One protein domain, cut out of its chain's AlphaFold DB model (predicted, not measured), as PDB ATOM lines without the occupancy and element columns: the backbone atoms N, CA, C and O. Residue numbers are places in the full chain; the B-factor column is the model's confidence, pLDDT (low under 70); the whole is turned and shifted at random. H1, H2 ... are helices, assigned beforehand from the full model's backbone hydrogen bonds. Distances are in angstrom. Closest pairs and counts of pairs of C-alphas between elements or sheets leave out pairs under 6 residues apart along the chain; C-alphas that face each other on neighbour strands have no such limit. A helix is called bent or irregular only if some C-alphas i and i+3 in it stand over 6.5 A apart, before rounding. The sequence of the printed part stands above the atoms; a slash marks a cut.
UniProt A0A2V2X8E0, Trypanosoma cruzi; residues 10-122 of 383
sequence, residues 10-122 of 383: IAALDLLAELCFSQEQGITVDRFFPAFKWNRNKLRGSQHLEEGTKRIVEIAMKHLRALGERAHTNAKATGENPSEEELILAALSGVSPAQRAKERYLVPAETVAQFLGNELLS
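Overview. This is residues 10 to 122 of the 383 residues of a protein of Trypanosoma cruzi (UniProt A0A2V2X8E0). A long rod is built on H4, with the gently bent H6 folding back along the half of H4 nearer its last residue and beyond. H1 and the H3 hairpin arm pack on the other half, H2 sits between H1 and H6, and H5 crosses the far end beside H6. The printed part has 113 residues with six named helices, H1 to H6 in order, and no named strand: all helix. It is loose, with a radius of gyration of the C-alphas of 17.9 A and spans of 61 by 23 by 16 A.

Along the chain. Find C-alpha 10 at (126.199, -107.127, 394.295), where H1, residues 10 to 21, begins; it runs 16.2 A. H2 is residues 29 to 32 and H3 residues 34 to 43. From C-alpha 49 at (127.753, -96.256, 402.817), H4 runs 46.8 A to residue 80. H5 is residues 84 to 93. H6, residues 97 to 120, was assigned as one helix by its hydrogen bonds but is bent: C-alphas 104 and 107 are 6.5 A apart. Its arms are H6a, residues 97 to 104, and H6b, residues 107 to 120, 19.8 A long, ending at (112.201, -97.207, 400.976).

Arrangement. Start at H4: it touches H6a, closest C-alphas Gly 79 and Ala 98, 4.0 A, at a shallow tilt of 24 degrees, opposite ways. With residues 55 to 67 alone it touches H1, closest C-alphas Ile 59 and Asp 14, 6.2 A. H3 and H4 form a hairpin, closest C-alphas Leu 43 and Leu 49, 5.1 A. H5 touches H6a about perpendicular, at 89 degrees, closest C-alphas Ala 90 and Pro 97, 5.8 A. In H1, H3, H4, H5, H6a and H6b every O i to N i+4 pair is within hydrogen-bond range; H2 is too short for one.

Size, cuts and confidence. The C-alphas farthest apart, Gly 45 and Ala 91, are 61.2 A apart. The printed part has no cut and no long link. Look for pLDDT under 70 at residues 24 to 27.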
ATOM      1  N   ILE A  10     127.184-107.713 395.212       84.38
ATOM      2  CA  ILE A  10     126.199-107.127 394.295       84.38
ATOM      3  C   ILE A  10     125.398-108.236 393.606       84.38
ATOM      4  O   ILE A  10     124.174-108.168 393.580       84.38
ATOM      5  N   ALA A  11     126.067-109.287 393.123       86.81
ATOM      6  CA  ALA A  11     125.401-110.445 392.532       86.81
ATOM      7  C   ALA A  11     124.476-111.155 393.535       86.81
ATOM      8  O   ALA A  11     123.349-111.502 393.194       86.81
ATOM      9  N   ALA A  12     124.910-111.322 394.788       88.12
ATOM     10  CA  ALA A  12     124.079-111.909 395.836       88.12
ATOM     11  C   ALA A  12     122.843-111.050 396.156       88.12
ATOM     12  O   ALA A  12     121.760-111.594 396.363       88.12
ATOM     13  N   LEU A  13     122.982-109.718 396.175       88.06
ATOM     14  CA  LEU A  13     121.851-108.804 396.345       88.06
ATOM     15  C   LEU A  13     120.882-108.847 395.160       88.06
ATOM     16  O   LEU A  13     119.676-108.831 395.386       88.06
ATOM     17  N   ASP A  14     121.389-108.903 393.926       90.31
ATOM     18  CA  ASP A  14     120.550-108.978 392.723       90.31
ATOM     19  C   ASP A  14     119.759-110.293 392.692       90.31
ATOM     20  O   ASP A  14     118.554-110.262 392.464       90.31
ATOM     21  N   LEU A  15     120.394-111.422 393.038       90.12
ATOM     22  CA  LEU A  15     119.727-112.724 393.179       90.12
ATOM     23  C   LEU A  15     118.688-112.726 394.308       90.12
ATOM     24  O   LEU A  15     117.590-113.254 394.146       90.12
ATOM     25  N   LEU A  16     119.009-112.126 395.460       90.12
ATOM     26  CA  LEU A  16     118.051-112.001 396.558       90.12
ATOM     27  C   LEU A  16     116.839-111.166 396.131       90.12
ATOM     28  O   LEU A  16     115.705-111.552 396.409       90.12
ATOM     29  N   ALA A  17     117.066-110.044 395.448       89.69
ATOM     30  CA  ALA A  17     115.993-109.215 394.918       89.69
ATOM     31  C   ALA A  17     115.162-109.980 393.880       89.69
ATOM     32  O   ALA A  17     113.937-109.973 393.961       89.69
ATOM     33  N   GLU A  18     115.791-110.720 392.972       89.69
ATOM     34  CA  GLU A  18     115.083-111.546 391.996       89.69
ATOM     35  C   GLU A  18     114.155-112.564 392.677       89.69
ATOM     36  O   GLU A  18     112.975-112.661 392.334       89.69
ATOM     37  N   LEU A  19     114.637-113.267 393.706       88.00
ATOM     38  CA  LEU A  19     113.829-114.208 394.490       88.00
ATOM     39  C   LEU A  19     112.688-113.508 395.244       88.00
ATOM     40  O   LEU A  19     111.569-114.015 395.287       88.00
ATOM     41  N   CYS A  20     112.951-112.336 395.822       88.31
ATOM     42  CA  CYS A  20     111.962-111.573 396.579       88.31
ATOM     43  C   CYS A  20     110.845-110.988 395.699       88.31
ATOM     44  O   CYS A  20     109.706-110.914 396.161       88.31
ATOM     45  N   PHE A  21     111.161-110.579 394.467       86.50
ATOM     46  CA  PHE A  21     110.245-109.891 393.546       86.50
ATOM     47  C   PHE A  21     109.624-110.807 392.479       86.50
ATOM     48  O   PHE A  21     108.722-110.377 391.765       86.50
ATOM     49  N   SER A  22     110.092-112.049 392.333       82.00
ATOM     50  CA  SER A  22     109.535-113.022 391.376       82.00
ATOM     51  C   SER A  22     108.278-113.736 391.873       82.00
ATOM     52  O   SER A  22     107.554-114.307 391.061       82.00
ATOM     53  N   GLN A  23     107.985-113.700 393.177       75.50
ATOM     54  CA  GLN A  23     106.788-114.349 393.709       75.50
ATOM     55  C   GLN A  23     105.519-113.568 393.356       75.50
ATOM     56  O   GLN A  23     105.406-112.382 393.663       75.50
ATOM     57  N   GLU A  24     104.530-114.259 392.780       60.56
ATOM     58  CA  GLU A  24     103.293-113.662 392.247       60.56
ATOM     59  C   GLU A  24     102.498-112.841 393.275       60.56
ATOM     60  O   GLU A  24     101.804-111.896 392.912       60.56
ATOM     61  N   GLN A  25     102.617-113.166 394.567       63.53
ATOM     62  CA  GLN A  25     101.884-112.485 395.639       63.53
ATOM     63  C   GLN A  25     102.675-111.354 396.318       63.53
ATOM     64  O   GLN A  25     102.126-110.662 397.172       63.53
ATOM     65  N   GLY A  26     103.959-111.159 395.989       62.91
ATOM     66  CA  GLY A  26     104.773-110.080 396.569       62.91
ATOM     67  C   GLY A  26     105.083-110.204 398.068       62.91
ATOM     68  O   GLY A  26     105.668-109.291 398.648       62.91
ATOM     69  N   ILE A  27     104.720-111.327 398.700       66.44
ATOM     70  CA  ILE A  27     104.819-111.562 400.154       66.44
ATOM     71  C   ILE A  27     106.267-111.516 400.654       66.44
ATOM     72  O   ILE A  27     106.497-111.268 401.828       66.44
ATOM     73  N   THR A  28     107.242-111.748 399.778       82.06
ATOM     74  CA  THR A  28     108.658-111.898 400.132       82.06
ATOM     75  C   THR A  28     109.493-110.629 399.992       82.06
ATOM     76  O   THR A  28     110.693-110.668 400.263       82.06
ATOM     77  N   VAL A  29     108.909-109.512 399.546       84.00
ATOM     78  CA  VAL A  29     109.652-108.260 399.304       84.00
ATOM     79  C   VAL A  29     110.194-107.663 400.608       84.00
ATOM     80  O   VAL A  29     111.268-107.062 400.625       84.00
ATOM     81  N   ASP A  30     109.515-107.897 401.729       84.62
ATOM     82  CA  ASP A  30     109.963-107.545 403.081       84.62
ATOM     83  C   ASP A  30     111.338-108.144 403.425       84.62
ATOM     84  O   ASP A  30     112.167-107.484 404.055       84.62
ATOM     85  N   ARG A  31     111.624-109.357 402.938       87.38
ATOM     86  CA  ARG A  31     112.885-110.076 403.179       87.38
ATOM     87  C   ARG A  31     114.091-109.436 402.498       87.38
ATOM     88  O   ARG A  31     115.220-109.757 402.867       87.38
ATOM     89  N   PHE A  32     113.880-108.510 401.563       88.88
ATOM     90  CA  PHE A  32     114.959-107.739 400.948       88.88
ATOM     91  C   PHE A  32     115.456-106.601 401.859       88.88
ATOM     92  O   PHE A  32     116.647-106.295 401.902       88.88
ATOM     93  N   PHE A  33     114.576-105.999 402.665       87.56
ATOM     94  CA  PHE A  33     114.895-104.812 403.468       87.56
ATOM     95  C   PHE A  33     115.916-104.983 404.605       87.56
ATOM     96  O   PHE A  33     116.592-104.001 404.942       87.56
ATOM     97  N   PRO A  34     116.132-106.177 405.190       87.94
ATOM     98  CA  PRO A  34     117.293-106.432 406.036       87.94
ATOM     99  C   PRO A  34     118.633-106.033 405.397       87.94
ATOM    100  O   PRO A  34     119.544-105.656 406.137       87.94
ATOM    101  N   ALA A  35     118.750-106.018 404.061       84.81
ATOM    102  CA  ALA A  35     119.942-105.536 403.361       84.81
ATOM    103  C   ALA A  35     120.260-104.063 403.679       84.81
ATOM    104  O   ALA A  35     121.417-103.735 403.943       84.81
ATOM    105  N   PHE A  36     119.249-103.187 403.759       85.56
ATOM    106  CA  PHE A  36     119.432-101.779 404.138       85.56
ATOM    107  C   PHE A  36     119.940-101.642 405.575       85.56
ATOM    108  O   PHE A  36     120.905-100.923 405.836       85.56
ATOM    109  N   LYS A  37     119.332-102.382 406.515       83.62
ATOM    110  CA  LYS A  37     119.765-102.392 407.921       83.62
ATOM    111  C   LYS A  37     121.203-102.888 408.050       83.62
ATOM    112  O   LYS A  37     121.993-102.290 408.780       83.62
ATOM    113  N   TRP A  38     121.551-103.957 407.334       85.19
ATOM    114  CA  TRP A  38     122.904-104.503 407.320       85.19
ATOM    115  C   TRP A  38     123.910-103.496 406.755       85.19
ATOM    116  O   TRP A  38     124.912-103.215 407.415       85.19
ATOM    117  N   ASN A  39     123.610-102.896 405.598       84.56
ATOM    118  CA  ASN A  39     124.465-101.907 404.943       84.56
ATOM    119  C   ASN A  39     124.730-100.715 405.868       84.56
ATOM    120  O   ASN A  39     125.878-100.347 406.111       84.56
ATOM    121  N   ARG A  40     123.668-100.186 406.485       81.38
ATOM    122  CA  ARG A  40     123.759 -99.078 407.437       81.38
ATOM    123  C   ARG A  40     124.580 -99.433 408.670       81.38
ATOM    124  O   ARG A  40     125.415 -98.638 409.078       81.38
ATOM    125  N   ASN A  41     124.369-100.607 409.262       82.62
ATOM    126  CA  ASN A  41     125.062-101.003 410.491       82.62
ATOM    127  C   ASN A  41     126.542-101.334 410.255       82.62
ATOM    128  O   ASN A  41     127.366-101.082 411.131       82.62
ATOM    129  N   LYS A  42     126.889-101.911 409.098       83.19
ATOM    130  CA  LYS A  42     128.263-102.331 408.786       83.19
ATOM    131  C   LYS A  42     129.106-101.230 408.157       83.19
ATOM    132  O   LYS A  42     130.308-101.202 408.396       83.19
ATOM    133  N   LEU A  43     128.496-100.337 407.379       80.25
ATOM    134  CA  LEU A  43     129.197 -99.255 406.687       80.25
ATOM    135  C   LEU A  43     128.981 -97.885 407.344       80.25
ATOM    136  O   LEU A  43     129.367 -96.874 406.759       80.25
ATOM    137  N   ARG A  44     128.394 -97.805 408.548       78.69
ATOM    138  CA  ARG A  44     128.220 -96.525 409.257       78.69
ATOM    139  C   ARG A  44     129.562 -95.802 409.393       78.69
ATOM    140  O   ARG A  44     130.532 -96.384 409.866       78.69
ATOM    141  N   GLY A  45     129.617 -94.540 408.969       74.44
ATOM    142  CA  GLY A  45     130.847 -93.736 408.995       74.44
ATOM    143  C   GLY A  45     131.882 -94.094 407.918       74.44
ATOM    144  O   GLY A  45     132.906 -93.425 407.822       74.44
ATOM    145  N   SER A  46     131.626 -95.102 407.077       81.81
ATOM    146  CA  SER A  46     132.465 -95.433 405.923       81.81
ATOM    147  C   SER A  46     132.126 -94.556 404.714       81.81
ATOM    148  O   SER A  46     130.975 -94.170 404.505       81.81
ATOM    149  N   GLN A  47     133.118 -94.312 403.853       78.00
ATOM    150  CA  GLN A  47     132.918 -93.671 402.547       78.00
ATOM    151  C   GLN A  47     132.028 -94.508 401.608       78.00
ATOM    152  O   GLN A  47     131.438 -93.973 400.678       78.00
ATOM    153  N   HIS A  48     131.886 -95.809 401.875       82.94
ATOM    154  CA  HIS A  48     131.143 -96.752 401.037       82.94
ATOM    155  C   HIS A  48     129.643 -96.854 401.352       82.94
ATOM    156  O   HIS A  48     128.921 -97.555 400.644       82.94
ATOM    157  N   LEU A  49     129.161 -96.188 402.407       86.31
ATOM    158  CA  LEU A  49     127.753 -96.256 402.817       86.31
ATOM    159  C   LEU A  49     126.805 -95.725 401.736       86.31
ATOM    160  O   LEU A  49     125.773 -96.338 401.459       86.31
ATOM    161  N   GLU A  50     127.167 -94.589 401.143       88.94
ATOM    162  CA  GLU A  50     126.401 -93.919 400.089       88.94
ATOM    163  C   GLU A  50     126.279 -94.821 398.859       88.94
ATOM    164  O   GLU A  50     125.177 -95.149 398.425       88.94
ATOM    165  N   GLU A  51     127.421 -95.313 398.384       89.06
ATOM    166  CA  GLU A  51     127.521 -96.210 397.238       89.06
ATOM    167  C   GLU A  51     126.716 -97.500 397.442       89.06
ATOM    168  O   GLU A  51     125.916 -97.882 396.586       89.06
ATOM    169  N   GLY A  52     126.869 -98.147 398.602       88.62
ATOM    170  CA  GLY A  52     126.119 -99.356 398.939       88.62
ATOM    171  C   GLY A  52     124.611 -99.107 398.988       88.62
ATOM    172  O   GLY A  52     123.841 -99.887 398.434       88.62
ATOM    173  N   THR A  53     124.180 -97.990 399.583       91.44
ATOM    174  CA  THR A  53     122.752 -97.643 399.678       91.44
ATOM    175  C   THR A  53     122.167 -97.376 398.297       91.44
ATOM    176  O   THR A  53     121.114 -97.918 397.967       91.44
ATOM    177  N   LYS A  54     122.882 -96.614 397.460       92.62
ATOM    178  CA  LYS A  54     122.489 -96.344 396.076       92.62
ATOM    179  C   LYS A  54     122.315 -97.638 395.276       92.62
ATOM    180  O   LYS A  54     121.299 -97.796 394.612       92.62
ATOM    181  N   ARG A  55     123.237 -98.602 395.403       91.50
ATOM    182  CA  ARG A  55     123.142 -99.897 394.697       91.50
ATOM    183  C   ARG A  55     121.949-100.729 395.147       91.50
ATOM    184  O   ARG A  55     121.267-101.305 394.308       91.50
ATOM    185  N   ILE A  56     121.670-100.783 396.449       92.50
ATOM    186  CA  ILE A  56     120.505-101.519 396.959       92.50
ATOM    187  C   ILE A  56     119.205-100.893 396.421       92.50
ATOM    188  O   ILE A  56     118.308-101.626 396.004       92.50
ATOM    189  N   VAL A  57     119.115 -99.556 396.374       95.12
ATOM    190  CA  VAL A  57     117.977 -98.840 395.766       95.12
ATOM    191  C   VAL A  57     117.858 -99.143 394.272       95.12
ATOM    192  O   VAL A  57     116.773 -99.486 393.813       95.12
ATOM    193  N   GLU A  58     118.953 -99.063 393.514       95.00
ATOM    194  CA  GLU A  58     118.966 -99.343 392.070       95.00
ATOM    195  C   GLU A  58     118.492-100.769 391.763       95.00
ATOM    196  O   GLU A  58     117.670-100.965 390.868       95.00
ATOM    197  N   ILE A  59     118.949-101.761 392.536       94.25
ATOM    198  CA  ILE A  59     118.510-103.159 392.415       94.25
ATOM    199  C   ILE A  59     117.009-103.276 392.719       94.25
ATOM    200  O   ILE A  59     116.267-103.858 391.928       94.25
ATOM    201  N   ALA A  60     116.534-102.686 393.819       94.44
ATOM    202  CA  ALA A  60     115.111-102.685 394.163       94.44
ATOM    203  C   ALA A  60     114.238-102.067 393.056       94.44
ATOM    204  O   ALA A  60     113.226-102.649 392.666       94.44
ATOM    205  N   MET A  61     114.641-100.912 392.518       95.69
ATOM    206  CA  MET A  61     113.905-100.219 391.457       95.69
ATOM    207  C   MET A  61     113.958-100.965 390.120       95.69
ATOM    208  O   MET A  61     112.959-100.990 389.398       95.69
ATOM    209  N   LYS A  62     115.085-101.614 389.793       95.38
ATOM    210  CA  LYS A  62     115.224-102.501 388.624       95.38
ATOM    211  C   LYS A  62     114.216-103.650 388.688       95.38
ATOM    212  O   LYS A  62     113.476-103.867 387.729       95.38
ATOM    213  N   HIS A  63     114.152-104.360 389.816       93.88
ATOM    214  CA  HIS A  63     113.244-105.503 389.979       93.88
ATOM    215  C   HIS A  63     111.774-105.087 390.081       93.88
ATOM    216  O   HIS A  63     110.914-105.790 389.552       93.88
ATOM    217  N   LEU A  64     111.473-103.920 390.663       94.25
ATOM    218  CA  LEU A  64     110.123-103.349 390.630       94.25
ATOM    219  C   LEU A  64     109.654-103.092 389.191       94.25
ATOM    220  O   LEU A  64     108.542-103.482 388.836       94.25
ATOM    221  N   ARG A  65     110.499-102.470 388.356       94.81
ATOM    222  CA  ARG A  65     110.184-102.202 386.944       94.81
ATOM    223  C   ARG A  65     109.961-103.493 386.160       94.81
ATOM    224  O   ARG A  65     108.929-103.634 385.510       94.81
ATOM    225  N   ALA A  66     110.858-104.468 386.312       93.19
ATOM    226  CA  ALA A  66     110.722-105.774 385.668       93.19
ATOM    227  C   ALA A  66     109.447-106.521 386.111       93.19
ATOM    228  O   ALA A  66     108.789-107.179 385.305       93.19
ATOM    229  N   LEU A  67     109.065-106.427 387.390       92.00
ATOM    230  CA  LEU A  67     107.793-106.965 387.878       92.00
ATOM    231  C   LEU A  67     106.597-106.259 387.224       92.00
ATOM    232  O   LEU A  67     105.686-106.935 386.748       92.00
ATOM    233  N   GLY A  68     106.615-104.925 387.167       91.94
ATOM    234  CA  GLY A  68     105.575-104.128 386.519       91.94
ATOM    235  C   GLY A  68     105.386-104.497 385.046       91.94
ATOM    236  O   GLY A  68     104.261-104.759 384.621       91.94
ATOM    237  N   GLU A  69     106.469-104.586 384.276       92.94
ATOM    238  CA  GLU A  69     106.444-104.952 382.852       92.94
ATOM    239  C   GLU A  69     105.903-106.371 382.620       92.94
ATOM    240  O   GLU A  69     105.027-106.576 381.772       92.94
ATOM    241  N   ARG A  70     106.355-107.351 383.418       91.94
ATOM    242  CA  ARG A  70     105.830-108.727 383.371       91.94
ATOM    243  C   ARG A  70     104.341-108.772 383.695       91.94
ATOM    244  O   ARG A  70     103.582-109.417 382.976       91.94
ATOM    245  N   ALA A  71     103.905-108.049 384.726       91.81
ATOM    246  CA  ALA A  71     102.501-107.993 385.118       91.81
ATOM    247  C   ALA A  71     101.607-107.416 384.008       91.81
ATOM    248  O   ALA A  71     100.548-107.974 383.725       91.81
ATOM    249  N   HIS A  72     102.040-106.346 383.333       92.25
ATOM    250  CA  HIS A  72     101.303-105.773 382.200       92.25
ATOM    251  C   HIS A  72     101.257-106.722 381.001       92.25
ATOM    252  O   HIS A  72     100.205-106.867 380.378       92.25
ATOM    253  N   THR A  73     102.368-107.398 380.705       92.88
ATOM    254  CA  THR A  73     102.449-108.377 379.612       92.88
ATOM    255  C   THR A  73     101.499-109.549 379.858       92.88
ATOM    256  O   THR A  73     100.698-109.886 378.986       92.88
ATOM    257  N   ASN A  74     101.504-110.106 381.071       91.44
ATOM    258  CA  ASN A  74     100.630-111.214 381.456       91.44
ATOM    259  C   ASN A  74      99.152-110.800 381.492       91.44
ATOM    260  O   ASN A  74      98.296-111.542 381.007       91.44
ATOM    261  N   ALA A  75      98.843-109.602 382.007       91.94
ATOM    262  CA  ALA A  75      97.482-109.069 382.016       91.94
ATOM    263  C   ALA A  75      96.930-108.886 380.597       91.94
ATOM    264  O   ALA A  75      95.779-109.231 380.334       91.94
ATOM    265  N   LYS A  76      97.756-108.370 379.679       92.69
ATOM    266  CA  LYS A  76      97.377-108.190 378.277       92.69
ATOM    267  C   LYS A  76      97.171-109.535 377.577       92.69
ATOM    268  O   LYS A  76      96.112-109.743 376.997       92.69
ATOM    269  N   ALA A  77      98.127-110.457 377.699       91.56
ATOM    270  CA  ALA A  77      98.047-111.776 377.071       91.56
ATOM    271  C   ALA A  77      96.810-112.568 377.532       91.56
ATOM    272  O   ALA A  77      96.089-113.119 376.704       91.56
ATOM    273  N   THR A  78      96.528-112.564 378.838       88.19
ATOM    274  CA  THR A  78      95.371-113.269 379.422       88.19
ATOM    275  C   THR A  78      94.046-112.584 379.081       88.19
ATOM    276  O   THR A  78      93.022-113.245 378.939       88.19
ATOM    277  N   GLY A  79      94.047-111.254 378.943       88.19
ATOM    278  CA  GLY A  79      92.860-110.498 378.549       88.19
ATOM    279  C   GLY A  79      92.492-110.659 377.070       88.19
ATOM    280  O   GLY A  79      91.306-110.685 376.755       88.19
ATOM    281  N   GLU A  80      93.484-110.757 376.179       90.50
ATOM    282  CA  GLU A  80      93.281-110.929 374.730       90.50
ATOM    283  C   GLU A  80      92.956-112.381 374.360       90.50
ATOM    284  O   GLU A  80      92.063-112.615 373.550       90.50
ATOM    285  N   ASN A  81      93.631-113.345 374.993       90.69
ATOM    286  CA  ASN A  81      93.438-114.776 374.763       90.69
ATOM    287  C   ASN A  81      93.056-115.483 376.078       90.69
ATOM    288  O   ASN A  81      93.891-116.177 376.666       90.69
ATOM    289  N   PRO A  82      91.819-115.293 376.577       88.06
ATOM    290  CA  PRO A  82      91.377-115.923 377.815       88.06
ATOM    291  C   PRO A  82      91.263-117.442 377.650       88.06
ATOM    292  O   PRO A  82      90.784-117.934 376.628       88.06
ATOM    293  N   SER A  83      91.681-118.191 378.671       89.50
ATOM    294  CA  SER A  83      91.484-119.643 378.713       89.50
ATOM    295  C   SER A  83      90.002-120.001 378.872       89.50
ATOM    296  O   SER A  83      89.194-119.184 379.320       89.50
ATOM    297  N   GLU A  84      89.635-121.246 378.559       89.81
ATOM    298  CA  GLU A  84      88.267-121.745 378.777       89.81
ATOM    299  C   GLU A  84      87.827-121.588 380.243       89.81
ATOM    300  O   GLU A  84      86.700-121.177 380.514       89.81
ATOM    301  N   GLU A  85      88.736-121.816 381.196       88.81
ATOM    302  CA  GLU A  85      88.487-121.599 382.625       88.81
ATOM    303  C   GLU A  85      88.165-120.131 382.948       88.81
ATOM    304  O   GLU A  85      87.213-119.852 383.679       88.81
ATOM    305  N   GLU A  86      88.922-119.178 382.389       87.00
ATOM    306  CA  GLU A  86      88.680-117.738 382.568       87.00
ATOM    307  C   GLU A  86      87.323-117.325 381.977       87.00
ATOM    308  O   GLU A  86      86.611-116.524 382.583       87.00
ATOM    309  N   LEU A  87      86.923-117.903 380.837       89.06
ATOM    310  CA  LEU A  87      85.616-117.660 380.217       89.06
ATOM    311  C   LEU A  87      84.463-118.197 381.074       89.06
ATOM    312  O   LEU A  87      83.471-117.491 381.276       89.06
ATOM    313  N   ILE A  88      84.601-119.404 381.627       91.62
ATOM    314  CA  ILE A  88      83.604-119.986 382.538       91.62
ATOM    315  C   ILE A  88      83.483-119.128 383.801       91.62
ATOM    316  O   ILE A  88      82.381-118.755 384.205       91.62
ATOM    317  N   LEU A  89      84.610-118.758 384.413       89.44
ATOM    318  CA  LEU A  89      84.624-117.920 385.611       89.44
ATOM    319  C   LEU A  89      84.069-116.518 385.339       89.44
ATOM    320  O   LEU A  89      83.378-115.964 386.196       89.44
ATOM    321  N   ALA A  90      84.324-115.946 384.162       89.94
ATOM    322  CA  ALA A  90      83.733-114.682 383.744       89.94
ATOM    323  C   ALA A  90      82.206-114.784 383.612       89.94
ATOM    324  O   ALA A  90      81.497-113.913 384.117       89.94
ATOM    325  N   ALA A  91      81.693-115.869 383.025       89.81
ATOM    326  CA  ALA A  91      80.255-116.113 382.914       89.81
ATOM    327  C   ALA A  91      79.578-116.292 384.287       89.81
ATOM    328  O   ALA A  91      78.488-115.772 384.506       89.81
ATOM    329  N   LEU A  92      80.242-116.975 385.228       93.12
ATOM    330  CA  LEU A  92      79.727-117.201 386.585       93.12
ATOM    331  C   LEU A  92      79.773-115.945 387.467       93.12
ATOM    332  O   LEU A  92      78.888-115.742 388.294       93.12
ATOM    333  N   SER A  93      80.813-115.119 387.324       89.75
ATOM    334  CA  SER A  93      81.029-113.939 388.180       89.75
ATOM    335  C   SER A  93      80.477-112.634 387.603       89.75
ATOM    336  O   SER A  93      80.373-111.648 388.330       89.75
ATOM    337  N   GLY A  94      80.158-112.593 386.306       90.94
ATOM    338  CA  GLY A  94      79.797-111.364 385.594       90.94
ATOM    339  C   GLY A  94      80.970-110.399 385.373       90.94
ATOM    340  O   GLY A  94      80.765-109.275 384.914       90.94
ATOM    341  N   VAL A  95      82.205-110.808 385.688       91.62
ATOM    342  CA  VAL A  95      83.416-109.991 385.528       91.62
ATOM    343  C   VAL A  95      84.131-110.386 384.242       91.62
ATOM    344  O   VAL A  95      84.477-111.548 384.058       91.62
ATOM    345  N   SER A  96      84.399-109.418 383.360       91.88
ATOM    346  CA  SER A  96      85.096-109.692 382.092       91.88
ATOM    347  C   SER A  96      86.483-110.331 382.306       91.88
ATOM    348  O   SER A  96      87.176-109.948 383.257       91.88
ATOM    349  N   PRO A  97      86.953-111.212 381.400       88.94
ATOM    350  CA  PRO A  97      88.289-111.809 381.502       88.94
ATOM    351  C   PRO A  97      89.413-110.766 381.577       88.94
ATOM    352  O   PRO A  97      90.346-110.898 382.362       88.94
ATOM    353  N   ALA A  98      89.283-109.652 380.849       89.56
ATOM    354  CA  ALA A  98      90.239-108.548 380.910       89.56
ATOM    355  C   ALA A  98      90.317-107.899 382.305       89.56
ATOM    356  O   ALA A  98      91.401-107.542 382.767       89.56
ATOM    357  N   GLN A  99      89.184-107.743 382.995       90.56
ATOM    358  CA  GLN A  99      89.158-107.215 384.362       90.56
ATOM    359  C   GLN A  99      89.752-108.221 385.361       90.56
ATOM    360  O   GLN A  99      90.543-107.824 386.216       90.56
ATOM    361  N   ARG A 100      89.461-109.518 385.203       89.31
ATOM    362  CA  ARG A 100      90.065-110.585 386.019       89.31
ATOM    363  C   ARG A 100      91.581-110.656 385.840       89.31
ATOM    364  O   ARG A 100      92.311-110.729 386.825       89.31
ATOM    365  N   ALA A 101      92.072-110.532 384.608       91.00
ATOM    366  CA  ALA A 101      93.501-110.477 384.315       91.00
ATOM    367  C   ALA A 101      94.182-109.279 385.005       91.00
ATOM    368  O   ALA A 101      95.264-109.418 385.581       91.00
ATOM    369  N   LYS A 102      93.536-108.104 385.029       90.88
ATOM    370  CA  LYS A 102      94.039-106.949 385.793       90.88
ATOM    371  C   LYS A 102      94.111-107.243 387.291       90.88
ATOM    372  O   LYS A 102      95.118-106.928 387.920       90.88
ATOM    373  N   GLU A 103      93.074-107.850 387.858       90.00
ATOM    374  CA  GLU A 103      93.037-108.215 389.280       90.00
ATOM    375  C   GLU A 103      94.098-109.257 389.642       90.00
ATOM    376  O   GLU A 103      94.721-109.157 390.695       90.00
ATOM    377  N   ARG A 104      94.364-110.207 388.743       88.75
ATOM    378  CA  ARG A 104      95.362-111.257 388.942       88.75
ATOM    379  C   ARG A 104      96.798-110.746 388.870       88.75
ATOM    380  O   ARG A 104      97.617-111.171 389.676       88.75
ATOM    381  N   TYR A 105      97.115-109.863 387.922       91.06
ATOM    382  CA  TYR A 105      98.507-109.480 387.650       91.06
ATOM    383  C   TYR A 105      98.854-108.053 388.088       91.06
ATOM    384  O   TYR A 105      99.914-107.833 388.676       91.06
ATOM    385  N   LEU A 106      97.983-107.070 387.839       91.88
ATOM    386  CA  LEU A 106      98.299-105.662 388.117       91.88
ATOM    387  C   LEU A 106      98.113-105.298 389.592       91.88
ATOM    388  O   LEU A 106      98.906-104.528 390.129       91.88
ATOM    389  N   VAL A 107      97.101-105.854 390.267       91.06
ATOM    390  CA  VAL A 107      96.844-105.548 391.687       91.06
ATOM    391  C   VAL A 107      97.986-106.023 392.602       91.06
ATOM    392  O   VAL A 107      98.421-105.230 393.446       91.06
ATOM    393  N   PRO A 108      98.545-107.243 392.451       90.88
ATOM    394  CA  PRO A 108      99.729-107.640 393.212       90.88
ATOM    395  C   PRO A 108     100.948-106.764 392.910       90.88
ATOM    396  O   PRO A 108     101.627-106.329 393.840       90.88
ATOM    397  N   ALA A 109     101.187-106.417 391.640       91.69
ATOM    398  CA  ALA A 109     102.287-105.529 391.260       91.69
ATOM    399  C   ALA A 109     102.148-104.129 391.893       91.69
ATOM    400  O   ALA A 109     103.121-103.579 392.414       91.69
ATOM    401  N   GLU A 110     100.934-103.568 391.929       93.62
ATOM    402  CA  GLU A 110     100.652-102.310 392.629       93.62
ATOM    403  C   GLU A 110     100.852-102.441 394.149       93.62
ATOM    404  O   GLU A 110     101.318-101.506 394.802       93.62
ATOM    405  N   THR A 111     100.522-103.597 394.727       92.44
ATOM    406  CA  THR A 111     100.714-103.878 396.160       92.44
ATOM    407  C   THR A 111     102.198-103.958 396.518       92.44
ATOM    408  O   THR A 111     102.620-103.395 397.529       92.44
ATOM    409  N   VAL A 112     103.018-104.565 395.657       92.38
ATOM    410  CA  VAL A 112     104.479-104.550 395.805       92.38
ATOM    411  C   VAL A 112     105.024-103.128 395.699       92.38
ATOM    412  O   VAL A 112     105.826-102.728 396.540       92.38
ATOM    413  N   ALA A 113     104.557-102.330 394.732       94.31
ATOM    414  CA  ALA A 113     104.961-100.929 394.599       94.31
ATOM    415  C   ALA A 113     104.601-100.096 395.846       94.31
ATOM    416  O   ALA A 113     105.417 -99.304 396.317       94.31
ATOM    417  N   GLN A 114     103.407-100.312 396.414       94.12
ATOM    418  CA  GLN A 114     102.980 -99.707 397.683       94.12
ATOM    419  C   GLN A 114     103.935-100.054 398.823       94.12
ATOM    420  O   GLN A 114     104.393 -99.159 399.534       94.12
ATOM    421  N   PHE A 115     104.213-101.345 399.003       92.75
ATOM    422  CA  PHE A 115     105.056-101.835 400.085       92.75
ATOM    423  C   PHE A 115     106.492-101.321 399.948       92.75
ATOM    424  O   PHE A 115     107.021-100.707 400.874       92.75
ATOM    425  N   LEU A 116     107.089-101.496 398.766       93.75
ATOM    426  CA  LEU A 116     108.441-101.042 398.463       93.75
ATOM    427  C   LEU A 116     108.577 -99.535 398.685       93.75
ATOM    428  O   LEU A 116     109.498 -99.099 399.371       93.75
ATOM    429  N   GLY A 117     107.645 -98.740 398.149       94.88
ATOM    430  CA  GLY A 117     107.657 -97.290 398.312       94.88
ATOM    431  C   GLY A 117     107.509 -96.859 399.771       94.88
ATOM    432  O   GLY A 117     108.233 -95.975 400.225       94.88
ATOM    433  N   ASN A 118     106.628 -97.512 400.533       94.44
ATOM    434  CA  ASN A 118     106.453 -97.250 401.960       94.44
ATOM    435  C   ASN A 118     107.730 -97.517 402.772       94.44
ATOM    436  O   ASN A 118     108.083 -96.723 403.645       94.44
ATOM    437  N   GLU A 119     108.411 -98.624 402.488       93.50
ATOM    438  CA  GLU A 119     109.611 -99.030 403.215       93.50
ATOM    439  C   GLU A 119     110.853 -98.235 402.786       93.50
ATOM    440  O   GLU A 119     111.576 -97.743 403.653       93.50
ATOM    441  N   LEU A 120     111.083 -98.024 401.481       94.88
ATOM    442  CA  LEU A 120     112.201 -97.207 400.976       94.88
ATOM    443  C   LEU A 120     112.121 -95.767 401.484       94.88
ATOM    444  O   LEU A 120     113.136 -95.194 401.880       94.88
ATOM    445  N   LEU A 121     110.909 -95.204 401.515       96.25
ATOM    446  CA  LEU A 121     110.669 -93.843 401.990       96.25
ATOM    447  C   LEU A 121     110.462 -93.753 403.506       96.25
ATOM    448  O   LEU A 121     110.165 -92.672 404.025       96.25
ATOM    449  N   SER A 122     110.645 -94.859 404.232       93.75
ATOM    450  CA  SER A 122     110.687 -94.840 405.689       93.75
ATOM    451  C   SER A 122     111.900 -94.050 406.189       93.75
ATOM    452  O   SER A 122     112.933 -93.933 405.530       93.75
TER     453      SER A 122